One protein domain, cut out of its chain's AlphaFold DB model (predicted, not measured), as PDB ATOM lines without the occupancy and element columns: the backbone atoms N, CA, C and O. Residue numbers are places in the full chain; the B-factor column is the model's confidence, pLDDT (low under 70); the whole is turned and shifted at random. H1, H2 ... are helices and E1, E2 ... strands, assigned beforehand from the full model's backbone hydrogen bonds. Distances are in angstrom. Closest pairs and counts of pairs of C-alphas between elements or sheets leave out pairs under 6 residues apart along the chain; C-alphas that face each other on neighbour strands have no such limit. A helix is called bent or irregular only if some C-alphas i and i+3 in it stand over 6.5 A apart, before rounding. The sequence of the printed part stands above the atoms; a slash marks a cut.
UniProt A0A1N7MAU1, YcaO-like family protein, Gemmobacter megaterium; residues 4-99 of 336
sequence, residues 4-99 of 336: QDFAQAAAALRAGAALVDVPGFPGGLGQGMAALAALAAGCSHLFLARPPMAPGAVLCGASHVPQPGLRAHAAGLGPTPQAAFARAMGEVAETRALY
ATOM      1  N   GLN A   4     139.997 176.745 132.682       88.19
ATOM      2  CA  GLN A   4     141.320 177.367 132.808       88.19
ATOM      3  C   GLN A   4     141.682 177.782 134.247       88.19
ATOM      4  O   GLN A   4     142.855 177.713 134.609       88.19
ATOM      5  N   ASP A   5     140.693 178.135 135.078       89.38
ATOM      6  CA  ASP A   5     140.906 178.487 136.487       89.38
ATOM      7  C   ASP A   5     141.439 177.257 137.251       89.38
ATOM      8  O   ASP A   5     142.363 177.346 138.059       89.38
ATOM      9  N   PHE A   6     140.915 176.071 136.924       89.44
ATOM     10  CA  PHE A   6     141.340 174.801 137.515       89.44
ATOM     11  C   PHE A   6     142.686 174.315 136.969       89.44
ATOM     12  O   PHE A   6     143.467 173.734 137.722       89.44
ATOM     13  N   ALA A   7     143.005 174.600 135.703       87.62
ATOM     14  CA  ALA A   7     144.326 174.314 135.138       87.62
ATOM     15  C   ALA A   7     145.433 175.085 135.878       87.62
ATOM     16  O   ALA A   7     146.462 174.510 136.243       87.62
ATOM     17  N   GLN A   8     145.195 176.373 136.146       89.94
ATOM     18  CA  GLN A   8     146.104 177.223 136.917       89.94
ATOM     19  C   GLN A   8     146.220 176.742 138.367       89.94
ATOM     20  O   GLN A   8     147.334 176.597 138.872       89.94
ATOM     21  N   ALA A   9     145.093 176.407 139.005       88.44
ATOM     22  CA  ALA A   9     145.095 175.851 140.354       88.44
ATOM     23  C   ALA A   9     145.885 174.538 140.442       88.44
ATOM     24  O   ALA A   9     146.735 174.391 141.316       88.44
ATOM     25  N   ALA A  10     145.685 173.614 139.501       87.75
ATOM     26  CA  ALA A  10     146.427 172.359 139.448       87.75
ATOM     27  C   ALA A  10     147.937 172.585 139.273       87.75
ATOM     28  O   ALA A  10     148.739 171.926 139.933       87.75
ATOM     29  N   ALA A  11     148.342 173.521 138.407       88.62
ATOM     30  CA  ALA A  11     149.750 173.863 138.211       88.62
ATOM     31  C   ALA A  11     150.386 174.448 139.483       88.62
ATOM     32  O   ALA A  11     151.453 173.993 139.892       88.62
ATOM     33  N   ALA A  12     149.715 175.395 140.142       87.38
ATOM     34  CA  ALA A  12     150.210 176.019 141.366       87.38
ATOM     35  C   ALA A  12     150.280 175.032 142.546       87.38
ATOM     36  O   ALA A  12     151.282 175.006 143.261       87.38
ATOM     37  N   LEU A  13     149.275 174.165 142.717       86.75
ATOM     38  CA  LEU A  13     149.293 173.112 143.741       86.75
ATOM     39  C   LEU A  13     150.444 172.122 143.514       86.75
ATOM     40  O   LEU A  13     151.148 171.776 144.461       86.75
ATOM     41  N   ARG A  14     150.700 171.719 142.261       85.44
ATOM     42  CA  ARG A  14     151.857 170.872 141.911       85.44
ATOM     43  C   ARG A  14     153.200 171.559 142.150       85.44
ATOM     44  O   ARG A  14     154.165 170.885 142.485       85.44
ATOM     45  N   ALA A  15     153.261 172.882 142.016       87.88
ATOM     46  CA  ALA A  15     154.445 173.680 142.333       87.88
ATOM     47  C   ALA A  15     154.657 173.896 143.849       87.88
ATOM     48  O   ALA A  15     155.583 174.601 144.241       87.88
ATOM     49  N   GLY A  16     153.819 173.297 144.704       86.44
ATOM     50  CA  GLY A  16     153.967 173.328 146.159       86.44
ATOM     51  C   GLY A  16     153.077 174.346 146.874       86.44
ATOM     52  O   GLY A  16     153.210 174.503 148.089       86.44
ATOM     53  N   ALA A  17     152.150 175.017 146.182       87.81
ATOM     54  CA  ALA A  17     151.182 175.883 146.852       87.81
ATOM     55  C   ALA A  17     150.341 175.073 147.855       87.81
ATOM     56  O   ALA A  17     149.854 173.985 147.547       87.81
ATOM     57  N   ALA A  18     150.165 175.599 149.068       87.06
ATOM     58  CA  ALA A  18     149.327 174.960 150.083       87.06
ATOM     59  C   ALA A  18     147.830 175.083 149.748       87.06
ATOM     60  O   ALA A  18     147.054 174.158 149.998       87.06
ATOM     61  N   LEU A  19     147.451 176.228 149.172       90.25
ATOM     62  CA  LEU A  19     146.092 176.596 148.802       90.25
ATOM     63  C   LEU A  19     146.119 177.489 147.556       90.25
ATOM     64  O   LEU A  19     147.019 178.318 147.422       90.25
ATOM     65  N   VAL A  20     145.132 177.344 146.669       88.94
ATOM     66  CA  VAL A  20     144.940 178.231 145.513       88.94
ATOM     67  C   VAL A  20     143.509 178.749 145.469       88.94
ATOM     68  O   VAL A  20     142.557 177.966 145.534       88.94
ATOM     69  N   ASP A  21     143.362 180.062 145.326       91.06
ATOM     70  CA  ASP A  21     142.066 180.702 145.142       91.06
ATOM     71  C   ASP A  21     141.504 180.396 143.754       91.06
ATOM     72  O   ASP A  21     142.165 180.581 142.733       91.06
ATOM     73  N   VAL A  22     140.250 179.949 143.720       87.38
ATOM     74  CA  VAL A  22     139.493 179.733 142.484       87.38
ATOM     75  C   VAL A  22     138.228 180.584 142.568       87.38
ATOM     76  O   VAL A  22     137.497 180.480 143.560       87.38
ATOM     77  N   PRO A  23     137.931 181.434 141.568       81.56
ATOM     78  CA  PRO A  23     136.723 182.251 141.576       81.56
ATOM     79  C   PRO A  23     135.463 181.411 141.824       81.56
ATOM     80  O   PRO A  23     135.219 180.427 141.135       81.56
ATOM     81  N   GLY A  24     134.648 181.792 142.812       75.06
ATOM     82  CA  GLY A  24     133.437 181.047 143.189       75.06
ATOM     83  C   GLY A  24     133.670 179.823 144.087       75.06
ATOM     84  O   GLY A  24     132.701 179.163 144.461       75.06
ATOM     85  N   PHE A  25     134.918 179.549 144.476       83.31
ATOM     86  CA  PHE A  25     135.301 178.474 145.388       83.31
ATOM     87  C   PHE A  25     135.742 179.062 146.745       83.31
ATOM     88  O   PHE A  25     136.898 179.455 146.911       83.31
ATOM     89  N   PRO A  26     134.832 179.188 147.731       79.88
ATOM     90  CA  PRO A  26     135.164 179.793 149.016       79.88
ATOM     91  C   PRO A  26     136.255 178.987 149.731       79.88
ATOM     92  O   PRO A  26     136.124 177.773 149.903       79.88
ATOM     93  N   GLY A  27     137.317 179.679 150.149       80.62
ATOM     94  CA  GLY A  27     138.464 179.080 150.832       80.62
ATOM     95  C   GLY A  27     139.423 178.301 149.928       80.62
ATOM     96  O   GLY A  27     140.270 177.600 150.464       80.62
ATOM     97  N   GLY A  28     139.293 178.396 148.598       86.00
ATOM     98  CA  GLY A  28     140.230 177.813 147.634       86.00
ATOM     99  C   GLY A  28     140.261 176.276 147.575       86.00
ATOM    100  O   GLY A  28     139.416 175.574 148.145       86.00
ATOM    101  N   LEU A  29     141.252 175.757 146.844       86.69
ATOM    102  CA  LEU A  29     141.598 174.334 146.741       86.69
ATOM    103  C   LEU A  29     142.930 174.062 147.441       86.69
ATOM    104  O   LEU A  29     143.896 174.777 147.195       86.69
ATOM    105  N   GLY A  30     142.989 173.029 148.287       85.69
ATOM    106  CA  GLY A  30     144.221 172.598 148.962       85.69
ATOM    107  C   GLY A  30     145.005 171.530 148.191       85.69
ATOM    108  O   GLY A  30     144.523 171.000 147.192       85.69
ATOM    109  N   GLN A  31     146.187 171.153 148.692       79.62
ATOM    110  CA  GLN A  31     147.080 170.168 148.047       79.62
ATOM    111  C   GLN A  31     146.411 168.826 147.711       79.62
ATOM    112  O   GLN A  31     146.605 168.304 146.615       79.62
ATOM    113  N   GLY A  32     145.553 168.301 148.595       76.31
ATOM    114  CA  GLY A  32     144.807 167.059 148.344       76.31
ATOM    115  C   GLY A  32     143.829 167.125 147.159       76.31
ATOM    116  O   GLY A  32     143.359 166.091 146.699       76.31
ATOM    117  N   MET A  33     143.535 168.321 146.632       83.06
ATOM    118  CA  MET A  33     142.621 168.541 145.505       83.06
ATOM    119  C   MET A  33     143.346 168.679 144.156       83.06
ATOM    120  O   MET A  33     142.692 168.933 143.146       83.06
ATOM    121  N   ALA A  34     144.676 168.529 144.109       86.19
ATOM    122  CA  ALA A  34     145.463 168.776 142.897       86.19
ATOM    123  C   ALA A  34     145.069 167.863 141.721       86.19
ATOM    124  O   ALA A  34     144.909 168.347 140.600       86.19
ATOM    125  N   ALA A  35     144.858 166.565 141.974       86.50
ATOM    126  CA  ALA A  35     144.401 165.615 140.956       86.50
ATOM    127  C   ALA A  35     143.012 165.988 140.411       86.50
ATOM    128  O   ALA A  35     142.802 166.061 139.205       86.50
ATOM    129  N   LEU A  36     142.086 166.339 141.307       92.12
ATOM    130  CA  LEU A  36     140.727 166.748 140.948       92.12
ATOM    131  C   LEU A  36     140.719 168.053 140.138       92.12
ATOM    132  O   LEU A  36     139.952 168.186 139.189       92.12
ATOM    133  N   ALA A  37     141.592 169.008 140.473       91.06
ATOM    134  CA  ALA A  37     141.764 170.240 139.706       91.06
ATOM    135  C   ALA A  37     142.334 169.971 138.300       91.06
ATOM    136  O   ALA A  37     141.894 170.584 137.329       91.06
ATOM    137  N   ALA A  38     143.280 169.034 138.174       89.81
ATOM    138  CA  ALA A  38     143.821 168.631 136.878       89.81
ATOM    139  C   ALA A  38     142.743 167.975 136.002       89.81
ATOM    140  O   ALA A  38     142.593 168.332 134.835       89.81
ATOM    141  N   LEU A  39     141.935 167.091 136.589       91.62
ATOM    142  CA  LEU A  39     140.810 166.460 135.910       91.62
ATOM    143  C   LEU A  39     139.761 167.488 135.453       91.62
ATOM    144  O   LEU A  39     139.291 167.456 134.312       91.62
ATOM    145  N   ALA A  40     139.448 168.455 136.317       92.81
ATOM    146  CA  ALA A  40     138.537 169.559 136.031       92.81
ATOM    147  C   ALA A  40     139.001 170.431 134.854       92.81
ATOM    148  O   ALA A  40     138.170 170.877 134.064       92.81
ATOM    149  N   ALA A  41     140.310 170.628 134.681       89.12
ATOM    150  CA  ALA A  41     140.856 171.357 133.535       89.12
ATOM    151  C   ALA A  41     140.521 170.690 132.188       89.12
ATOM    152  O   ALA A  41     140.388 171.375 131.176       89.12
ATOM    153  N   GLY A  42     140.344 169.365 132.174       89.25
ATOM    154  CA  GLY A  42     139.908 168.611 130.998       89.25
ATOM    155  C   GLY A  42     138.392 168.633 130.761       89.25
ATOM    156  O   GLY A  42     137.914 168.012 129.809       89.25
ATOM    157  N   CYS A  43     137.610 169.285 131.623       93.69
ATOM    158  CA  CYS A  43     136.175 169.448 131.421       93.69
ATOM    159  C   CYS A  43     135.896 170.619 130.473       93.69
ATOM    160  O   CYS A  43     136.569 171.640 130.488       93.69
ATOM    161  N   SER A  44     134.843 170.493 129.670       92.44
ATOM    162  CA  SER A  44     134.377 171.570 128.787       92.44
ATOM    163  C   SER A  44     133.596 172.652 129.539       92.44
ATOM    164  O   SER A  44     133.635 173.815 129.158       92.44
ATOM    165  N   HIS A  45     132.867 172.268 130.591       92.06
ATOM    166  CA  HIS A  45     132.041 173.170 131.391       92.06
ATOM    167  C   HIS A  45     132.035 172.711 132.845       92.06
ATOM    168  O   HIS A  45     131.922 171.512 133.109       92.06
ATOM    169  N   LEU A  46     132.097 173.673 133.767       92.06
ATOM    170  CA  LEU A  46     132.005 173.460 135.209       92.06
ATOM    171  C   LEU A  46     131.124 174.533 135.837       92.06
ATOM    172  O   LEU A  46     131.287 175.728 135.572       92.06
ATOM    173  N   PHE A  47     130.218 174.116 136.712       91.12
ATOM    174  CA  PHE A  47     129.413 175.045 137.491       91.12
ATOM    175  C   PHE A  47     129.248 174.577 138.931       91.12
ATOM    176  O   PHE A  47     129.335 173.389 139.241       91.12
ATOM    177  N   LEU A  48     128.989 175.550 139.801       90.00
ATOM    178  CA  LEU A  48     128.462 175.331 141.135       90.00
ATOM    179  C   LEU A  48     127.101 176.005 141.203       90.00
ATOM    180  O   LEU A  48     126.938 177.136 140.745       90.00
ATOM    181  N   ALA A  49     126.139 175.309 141.780       87.56
ATOM    182  CA  ALA A  49     124.813 175.830 142.030       87.56
ATOM    183  C   ALA A  49     124.402 175.484 143.457       87.56
ATOM    184  O   ALA A  49     124.789 174.452 144.002       87.56
ATOM    185  N   ARG A  50     123.590 176.347 144.063       85.75
ATOM    186  CA  ARG A  50     122.827 175.995 145.259       85.75
ATOM    187  C   ARG A  50     121.417 175.654 144.798       85.75
ATOM    188  O   ARG A  50     120.732 176.559 144.316       85.75
ATOM    189  N   PRO A  51     120.999 174.381 144.871       78.81
ATOM    190  CA  PRO A  51     119.653 173.999 144.476       78.81
ATOM    191  C   PRO A  51     118.618 174.790 145.288       78.81
ATOM    192  O   PRO A  51     118.727 174.816 146.515       78.81
ATOM    193  N   PRO A  52     117.587 175.392 144.667       77.44
ATOM    194  CA  PRO A  52     116.526 176.073 145.411       77.44
ATOM    195  C   PRO A  52     115.801 175.145 146.398       77.44
ATOM    196  O   PRO A  52     115.416 175.575 147.479       77.44
ATOM    197  N   MET A  53     115.666 173.862 146.046       72.69
ATOM    198  CA  MET A  53     115.061 172.825 146.894       72.69
ATOM    199  C   MET A  53     116.011 172.267 147.959       72.69
ATOM    200  O   MET A  53     115.573 171.562 148.864       72.69
ATOM    201  N   ALA A  54     117.310 172.563 147.846       77.94
ATOM    202  CA  ALA A  54     118.314 172.113 148.793       77.94
ATOM    203  C   ALA A  54     119.354 173.213 149.095       77.94
ATOM    204  O   ALA A  54     120.535 173.048 148.779       77.94
ATOM    205  N   PRO A  55     118.961 174.362 149.678       78.44
ATOM    206  CA  PRO A  55     119.850 175.522 149.807       78.44
ATOM    207  C   PRO A  55     121.038 175.299 150.758       78.44
ATOM    208  O   PRO A  55     122.030 176.037 150.693       78.44
ATOM    209  N   GLY A  56     120.958 174.291 151.634       84.56
ATOM    210  CA  GLY A  56     122.085 173.844 152.458       84.56
ATOM    211  C   GLY A  56     123.081 172.944 151.722       84.56
ATOM    212  O   GLY A  56     124.119 172.607 152.286       84.56
ATOM    213  N   ALA A  57     122.785 172.571 150.479       87.19
ATOM    214  CA  ALA A  57     123.649 171.785 149.620       87.19
ATOM    215  C   ALA A  57     124.355 172.668 148.586       87.19
ATOM    216  O   ALA A  57     123.885 173.743 148.201       87.19
ATOM    217  N   VAL A  58     125.472 172.164 148.083       89.94
ATOM    218  CA  VAL A  58     126.124 172.657 146.878       89.94
ATOM    219  C   VAL A  58     126.107 171.532 145.859       89.94
ATOM    220  O   VAL A  58     126.515 170.411 146.159       89.94
ATOM    221  N   LEU A  59     125.626 171.839 144.661       90.75
ATOM    222  CA  LEU A  59     125.762 170.993 143.491       90.75
ATOM    223  C   LEU A  59     126.959 171.476 142.681       90.75
ATOM    224  O   LEU A  59     127.055 172.662 142.371       90.75
ATOM    225  N   CYS A  60     127.820 170.551 142.288       92.69
ATOM    226  CA  CYS A  60     128.777 170.740 141.217       92.69
ATOM    227  C   CYS A  60     128.326 169.927 140.008       92.69
ATOM    228  O   CYS A  60     127.964 168.762 140.154       92.69
ATOM    229  N   GLY A  61     128.329 170.542 138.829       93.19
ATOM    230  CA  GLY A  61     128.101 169.841 137.572       93.19
ATOM    231  C   GLY A  61     129.280 170.034 136.633       93.19
ATOM    232  O   GLY A  61     129.851 171.127 136.554       93.19
ATOM    233  N   ALA A  62     129.624 168.973 135.913       94.94
ATOM    234  CA  ALA A  62     130.729 168.942 134.973       94.94
ATOM    235  C   ALA A  62     130.284 168.336 133.642       94.94
ATOM    236  O   ALA A  62     129.601 167.316 133.606       94.94
ATOM    237  N   SER A  63     130.686 168.952 132.533       94.38
ATOM    238  CA  SER A  63     130.523 168.375 131.194       94.38
ATOM    239  C   SER A  63     131.887 168.055 130.614       94.38
ATOM    240  O   SER A  63     132.751 168.931 130.560       94.38
ATOM    241  N   HIS A  64     132.077 166.839 130.122       93.94
ATOM    242  CA  HIS A  64     133.350 166.378 129.579       93.94
ATOM    243  C   HIS A  64     133.144 165.529 128.320       93.94
ATOM    244  O   HIS A  64     132.023 165.167 127.957       93.94
ATOM    245  N   VAL A  65     134.249 165.258 127.632       91.62
ATOM    246  CA  VAL A  65     134.302 164.477 126.396       91.62
ATOM    247  C   VAL A  65     135.107 163.220 126.718       91.62
ATOM    248  O   VAL A  65     136.333 163.301 126.742       91.62
ATOM    249  N   PRO A  66     134.460 162.091 127.067       88.06
ATOM    250  CA  PRO A  66     135.192 160.872 127.410       88.06
ATOM    251  C   PRO A  66     135.879 160.251 126.184       88.06
ATOM    252  O   PRO A  66     136.909 159.605 126.324       88.06
ATOM    253  N   GLN A  67     135.335 160.485 124.985       85.75
ATOM    254  CA  GLN A  67     135.926 160.128 123.694       85.75
ATOM    255  C   GLN A  67     135.550 161.159 122.627       85.75
ATOM    256  O   GLN A  67     134.514 161.817 122.773       85.75
ATOM    257  N   PRO A  68     136.331 161.283 121.536       86.50
ATOM    258  CA  PRO A  68     135.984 162.152 120.416       86.50
ATOM    259  C   PRO A  68     134.544 161.928 119.933       86.50
ATOM    260  O   PRO A  68     134.134 160.805 119.663       86.50
ATOM    261  N   GLY A  69     133.768 163.010 119.840       87.44
ATOM    262  CA  GLY A  69     132.370 162.970 119.397       87.44
ATOM    263  C   GLY A  69     131.342 162.614 120.478       87.44
ATOM    264  O   GLY A  69     130.149 162.806 120.245       87.44
ATOM    265  N   LEU A  70     131.763 162.178 121.669       88.00
ATOM    266  CA  LEU A  70     130.863 161.906 122.791       88.00
ATOM    267  C   LEU A  70     130.841 163.062 123.792       88.00
ATOM    268  O   LEU A  70     131.833 163.751 124.019       88.00
ATOM    269  N   ARG A  71     129.695 163.247 124.445       90.12
ATOM    270  CA  ARG A  71     129.543 164.176 125.565       90.12
ATOM    271  C   ARG A  71     128.932 163.435 126.740       90.12
ATOM    272  O   ARG A  71     127.917 162.765 126.582       90.12
ATOM    273  N   ALA A  72     129.543 163.597 127.903       91.00
ATOM    274  CA  ALA A  72     129.036 163.068 129.153       91.00
ATOM    275  C   ALA A  72     128.950 164.168 130.211       91.00
ATOM    276  O   ALA A  72     129.647 165.190 130.156       91.00
ATOM    277  N   HIS A  73     128.066 163.939 131.173       91.94
ATOM    278  CA  HIS A  73     127.800 164.841 132.277       91.94
ATOM    279  C   HIS A  73     127.998 164.087 133.585       91.94
ATOM    280  O   HIS A  73     127.625 162.923 133.684       91.94
ATOM    281  N   ALA A  74     128.588 164.769 134.553       93.44
ATOM    282  CA  ALA A  74     128.808 164.282 135.903       93.44
ATOM    283  C   ALA A  74     128.257 165.310 136.889       93.44
ATOM    284  O   ALA A  74     128.255 166.519 136.610       93.44
ATOM    285  N   ALA A  75     127.792 164.834 138.034       92.50
ATOM    286  CA  ALA A  75     127.227 165.651 139.084       92.50
ATOM    287  C   ALA A  75     127.824 165.272 140.440       92.50
ATOM    288  O   ALA A  75     128.328 164.186 140.670       92.50
ATOM    289  N   GLY A  76     127.793 166.205 141.377       92.25
ATOM    290  CA  GLY A  76     128.221 165.936 142.736       92.25
ATOM    291  C   GLY A  76     127.495 166.848 143.693       92.25
ATOM    292  O   GLY A  76     127.577 168.069 143.577       92.25
ATOM    293  N   LEU A  77     126.779 166.263 144.648       90.19
ATOM    294  CA  LEU A  77     126.102 167.001 145.708       90.19
ATOM    295  C   LEU A  77     126.884 166.861 147.015       90.19
ATOM    296  O   LEU A  77     127.234 165.749 147.415       90.19
ATOM    297  N   GLY A  78     127.140 167.969 147.705       89.12
ATOM    298  CA  GLY A  78     127.830 167.967 148.992       89.12
ATOM    299  C   GLY A  78     127.465 169.161 149.877       89.12
ATOM    300  O   GLY A  78     126.886 170.132 149.396       89.12
ATOM    301  N   PRO A  79     127.807 169.121 151.178       85.06
ATOM    302  CA  PRO A  79     127.555 170.231 152.103       85.06
ATOM    303  C   PRO A  79     128.469 171.441 151.849       85.06
ATOM    304  O   PRO A  79     128.205 172.539 152.334       85.06
ATOM    305  N   THR A  80     129.557 171.247 151.099       87.62
ATOM    306  CA  THR A  80     130.518 172.287 150.726       87.62
ATOM    307  C   THR A  80     130.836 172.209 149.231       87.62
ATOM    308  O   THR A  80     130.703 171.133 148.636       87.62
ATOM    309  N   PRO A  81     131.303 173.310 148.614       89.94
ATOM    310  CA  PRO A  81     131.792 173.301 147.235       89.94
ATOM    311  C   PRO A  81     132.884 172.259 146.988       89.94
ATOM    312  O   PRO A  81     132.828 171.558 145.985       89.94
ATOM    313  N   GLN A  82     133.820 172.091 147.927       90.19
ATOM    314  CA  GLN A  82     134.900 171.102 147.867       90.19
ATOM    315  C   GLN A  82     134.345 169.676 147.787       90.19
ATOM    316  O   GLN A  82     134.768 168.902 146.933       90.19
ATOM    317  N   ALA A  83     133.381 169.332 148.647       89.69
ATOM    318  CA  ALA A  83     132.785 167.998 148.672       89.69
ATOM    319  C   ALA A  83     131.949 167.720 147.413       89.69
ATOM    320  O   ALA A  83     132.032 166.633 146.844       89.69
ATOM    321  N   ALA A  84     131.169 168.708 146.966       91.75
ATOM    322  CA  ALA A  84     130.389 168.633 145.734       91.75
ATOM    323  C   ALA A  84     131.291 168.438 144.505       91.75
ATOM    324  O   ALA A  84     131.066 167.543 143.696       91.75
ATOM    325  N   PHE A  85     132.351 169.237 144.402       93.50
ATOM    326  CA  PHE A  85     133.336 169.152 143.330       93.50
ATOM    327  C   PHE A  85     134.100 167.829 143.341       93.50
ATOM    328  O   PHE A  85     134.227 167.206 142.294       93.50
ATOM    329  N   ALA A  86     134.565 167.362 144.505       92.62
ATOM    330  CA  ALA A  86     135.268 166.086 144.608       92.62
ATOM    331  C   ALA A  86     134.405 164.914 144.122       92.62
ATOM    332  O   ALA A  86     134.900 164.055 143.399       92.62
ATOM    333  N   ARG A  87     133.108 164.914 144.457       93.31
ATOM    334  CA  ARG A  87     132.154 163.913 143.957       93.31
ATOM    335  C   ARG A  87     131.962 164.005 142.445       93.31
ATOM    336  O   ARG A  87     132.114 162.997 141.769       93.31
ATOM    337  N   ALA A  88     131.724 165.208 141.918       95.19
ATOM    338  CA  ALA A  88     131.561 165.408 140.479       95.19
ATOM    339  C   ALA A  88     132.810 164.972 139.697       95.19
ATOM    340  O   ALA A  88     132.701 164.366 138.639       95.19
ATOM    341  N   MET A  89     134.005 165.258 140.214       96.25
ATOM    342  CA  MET A  89     135.264 164.844 139.592       96.25
ATOM    343  C   MET A  89     135.507 163.334 139.699       96.25
ATOM    344  O   MET A  89     136.010 162.749 138.746       96.25
ATOM    345  N   GLY A  90     135.090 162.686 140.791       95.69
ATOM    346  CA  GLY A  90     135.062 161.222 140.878       95.69
ATOM    347  C   GLY A  90     134.228 160.601 139.755       95.69
ATOM    348  O   GLY A  90     134.735 159.768 139.010       95.69
ATOM    349  N   GLU A  91     133.005 161.098 139.546       95.69
ATOM    350  CA  GLU A  91     132.136 160.647 138.448       95.69
ATOM    351  C   GLU A  91     132.737 160.923 137.055       95.69
ATOM    352  O   GLU A  91     132.582 160.110 136.141       95.69
ATOM    353  N   VAL A  92     133.448 162.046 136.864       96.06
ATOM    354  CA  VAL A  92     134.180 162.312 135.610       96.06
ATOM    355  C   VAL A  92     135.258 161.253 135.377       96.06
ATOM    356  O   VAL A  92     135.342 160.728 134.266       96.06
ATOM    357  N   ALA A  93     136.064 160.931 136.392       96.44
ATOM    358  CA  ALA A  93     137.121 159.927 136.271       96.44
ATOM    359  C   ALA A  93     136.544 158.538 135.981       96.44
ATOM    360  O   ALA A  93     136.992 157.875 135.051       96.44
ATOM    361  N   GLU A  94     135.506 158.127 136.713       96.25
ATOM    362  CA  GLU A  94     134.796 156.864 136.478       96.25
ATOM    363  C   GLU A  94     134.242 156.792 135.056       96.25
ATOM    364  O   GLU A  94     134.448 155.802 134.350       96.25
ATOM    365  N   THR A  95     133.595 157.868 134.600       94.25
ATOM    366  CA  THR A  95     133.028 157.926 133.255       94.25
ATOM    367  C   THR A  95     134.116 157.824 132.197       94.25
ATOM    368  O   THR A  95     133.975 157.012 131.294       94.25
ATOM    369  N   ARG A  96     135.212 158.585 132.291       93.56
ATOM    370  CA  ARG A  96     136.329 158.503 131.333       93.56
ATOM    371  C   ARG A  96     136.970 157.122 131.317       93.56
ATOM    372  O   ARG A  96     137.151 156.548 130.247       93.56
ATOM    373  N   ALA A  97     137.246 156.578 132.497       94.69
ATOM    374  CA  ALA A  97     137.831 155.260 132.667       94.69
ATOM    375  C   ALA A  97     136.943 154.145 132.092       94.69
ATOM    376  O   ALA A  97     137.462 153.130 131.629       94.69
ATOM    377  N   LEU A  98     135.623 154.327 132.064       93.75
ATOM    378  CA  LEU A  98     134.702 153.359 131.477       93.75
ATOM    379  C   LEU A  98     134.854 153.236 129.953       93.75
ATOM    380  O   LEU A  98     134.533 152.183 129.410       93.75
ATOM    381  N   TYR A  99     135.325 154.263 129.245       92.12
ATOM    382  CA  TYR A  99     135.452 154.228 127.787       92.12
ATOM    383  C   TYR A  99     136.812 153.674 127.338       92.12
ATOM    384  O   TYR A  99     137.858 154.023 127.884       92.12
TER     385      TYR A  99
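This is residues 4 to 99 of the 336 residues of the protein "YcaO-like family protein" of Gemmobacter megaterium (UniProt A0A1N7MAU1). A small three-stranded sheet, E3, E4 and E5, has the long helix H3 laid over one face, and beside this two-layered part sits a second one, in which helices H1 and H2 pack together and the two-stranded hairpin E1 and E2 packs along H1, near the first residues of H2. H2 joins the two parts, packing on H1 and on H3. The printed part has 96 residues, with three named helices and five named strands in the order H1, E1, E2, H2, E3, E4, E5, H3, and its class is mixed, helices and strands. Both sheets are antiparallel, the larger in the order E3, E4, E5. The whole is compact, with a radius of gyration of the C-alphas of 13.1 A, and flat, spanning 36 by 36 by 18 A.

H1 runs from residue 4, C-alpha at (141.320, 177.367, 132.808), to residue 14, over 15.4 A. E1 is residues 19 to 22 and E2 residues 25 to 30. H2, residues 31 to 41, is 15.8 A long and irregular, with C-alphas 32 and 35 7.5 A apart. E3 is residues 45 to 49, E4 residues 58 to 64, 19.8 A, and E5 residues 72 to 78, 20.5 A. H3, residues 81 to 98, is 25.6 A long and ends with C-alpha 98 at (134.702, 153.359, 131.477).

E3, E4 and E5 form a meander, each strand the antiparallel neighbour of the one before. In the hairpin E3 and E4, N 49 and O 59 are 2.9 A apart, within hydrogen-bond range; in the hairpin E4 and E5, N 60 and O 76 are at 2.8 A. H3 is on this sheet at a height of 6.1 A, over E4 and E5, only just slantwise to the strands, at 30.3 degrees to E5 on the local plane. Its closest C-alphas to E5 are those of Ala 88 and Gly 76, 4.1 A. H2 touches H3, which does so with its residues 86 to 93 alone, at a steep tilt of 56 degrees, the same way; the closest C-alphas are those of Leu 36 and Met 89, 5.9 A apart. H2 only grazes the sheet, with residues 39 to 41. H1 touches H2, with the C-alphas of Ala 7 and Ala 41 closest at 4.8 A; they run opposite ways at a shallow tilt of 34 degrees, only just short of steep. H1 and H3 are apart. In the hairpin E1 and E2, N 20 and O 29 are 2.9 A apart, within hydrogen-bond range. The closest C-alphas of H1 and E1, Ala 9 and Val 20, are 5.7 A apart, and those of E2 and H3, Phe 25 and Pro 81, 6.5 A. In H1 and H3 every O i to N i+4 pair is within hydrogen-bond range; in H2, 5 of 7 are.

The two C-alphas farthest apart, of Ala 15 and Met 53, are 39.7 A apart. The printed part has no cut and no long link. The mean pLDDT of the printed part is 88.8, and no printed residue is under 70.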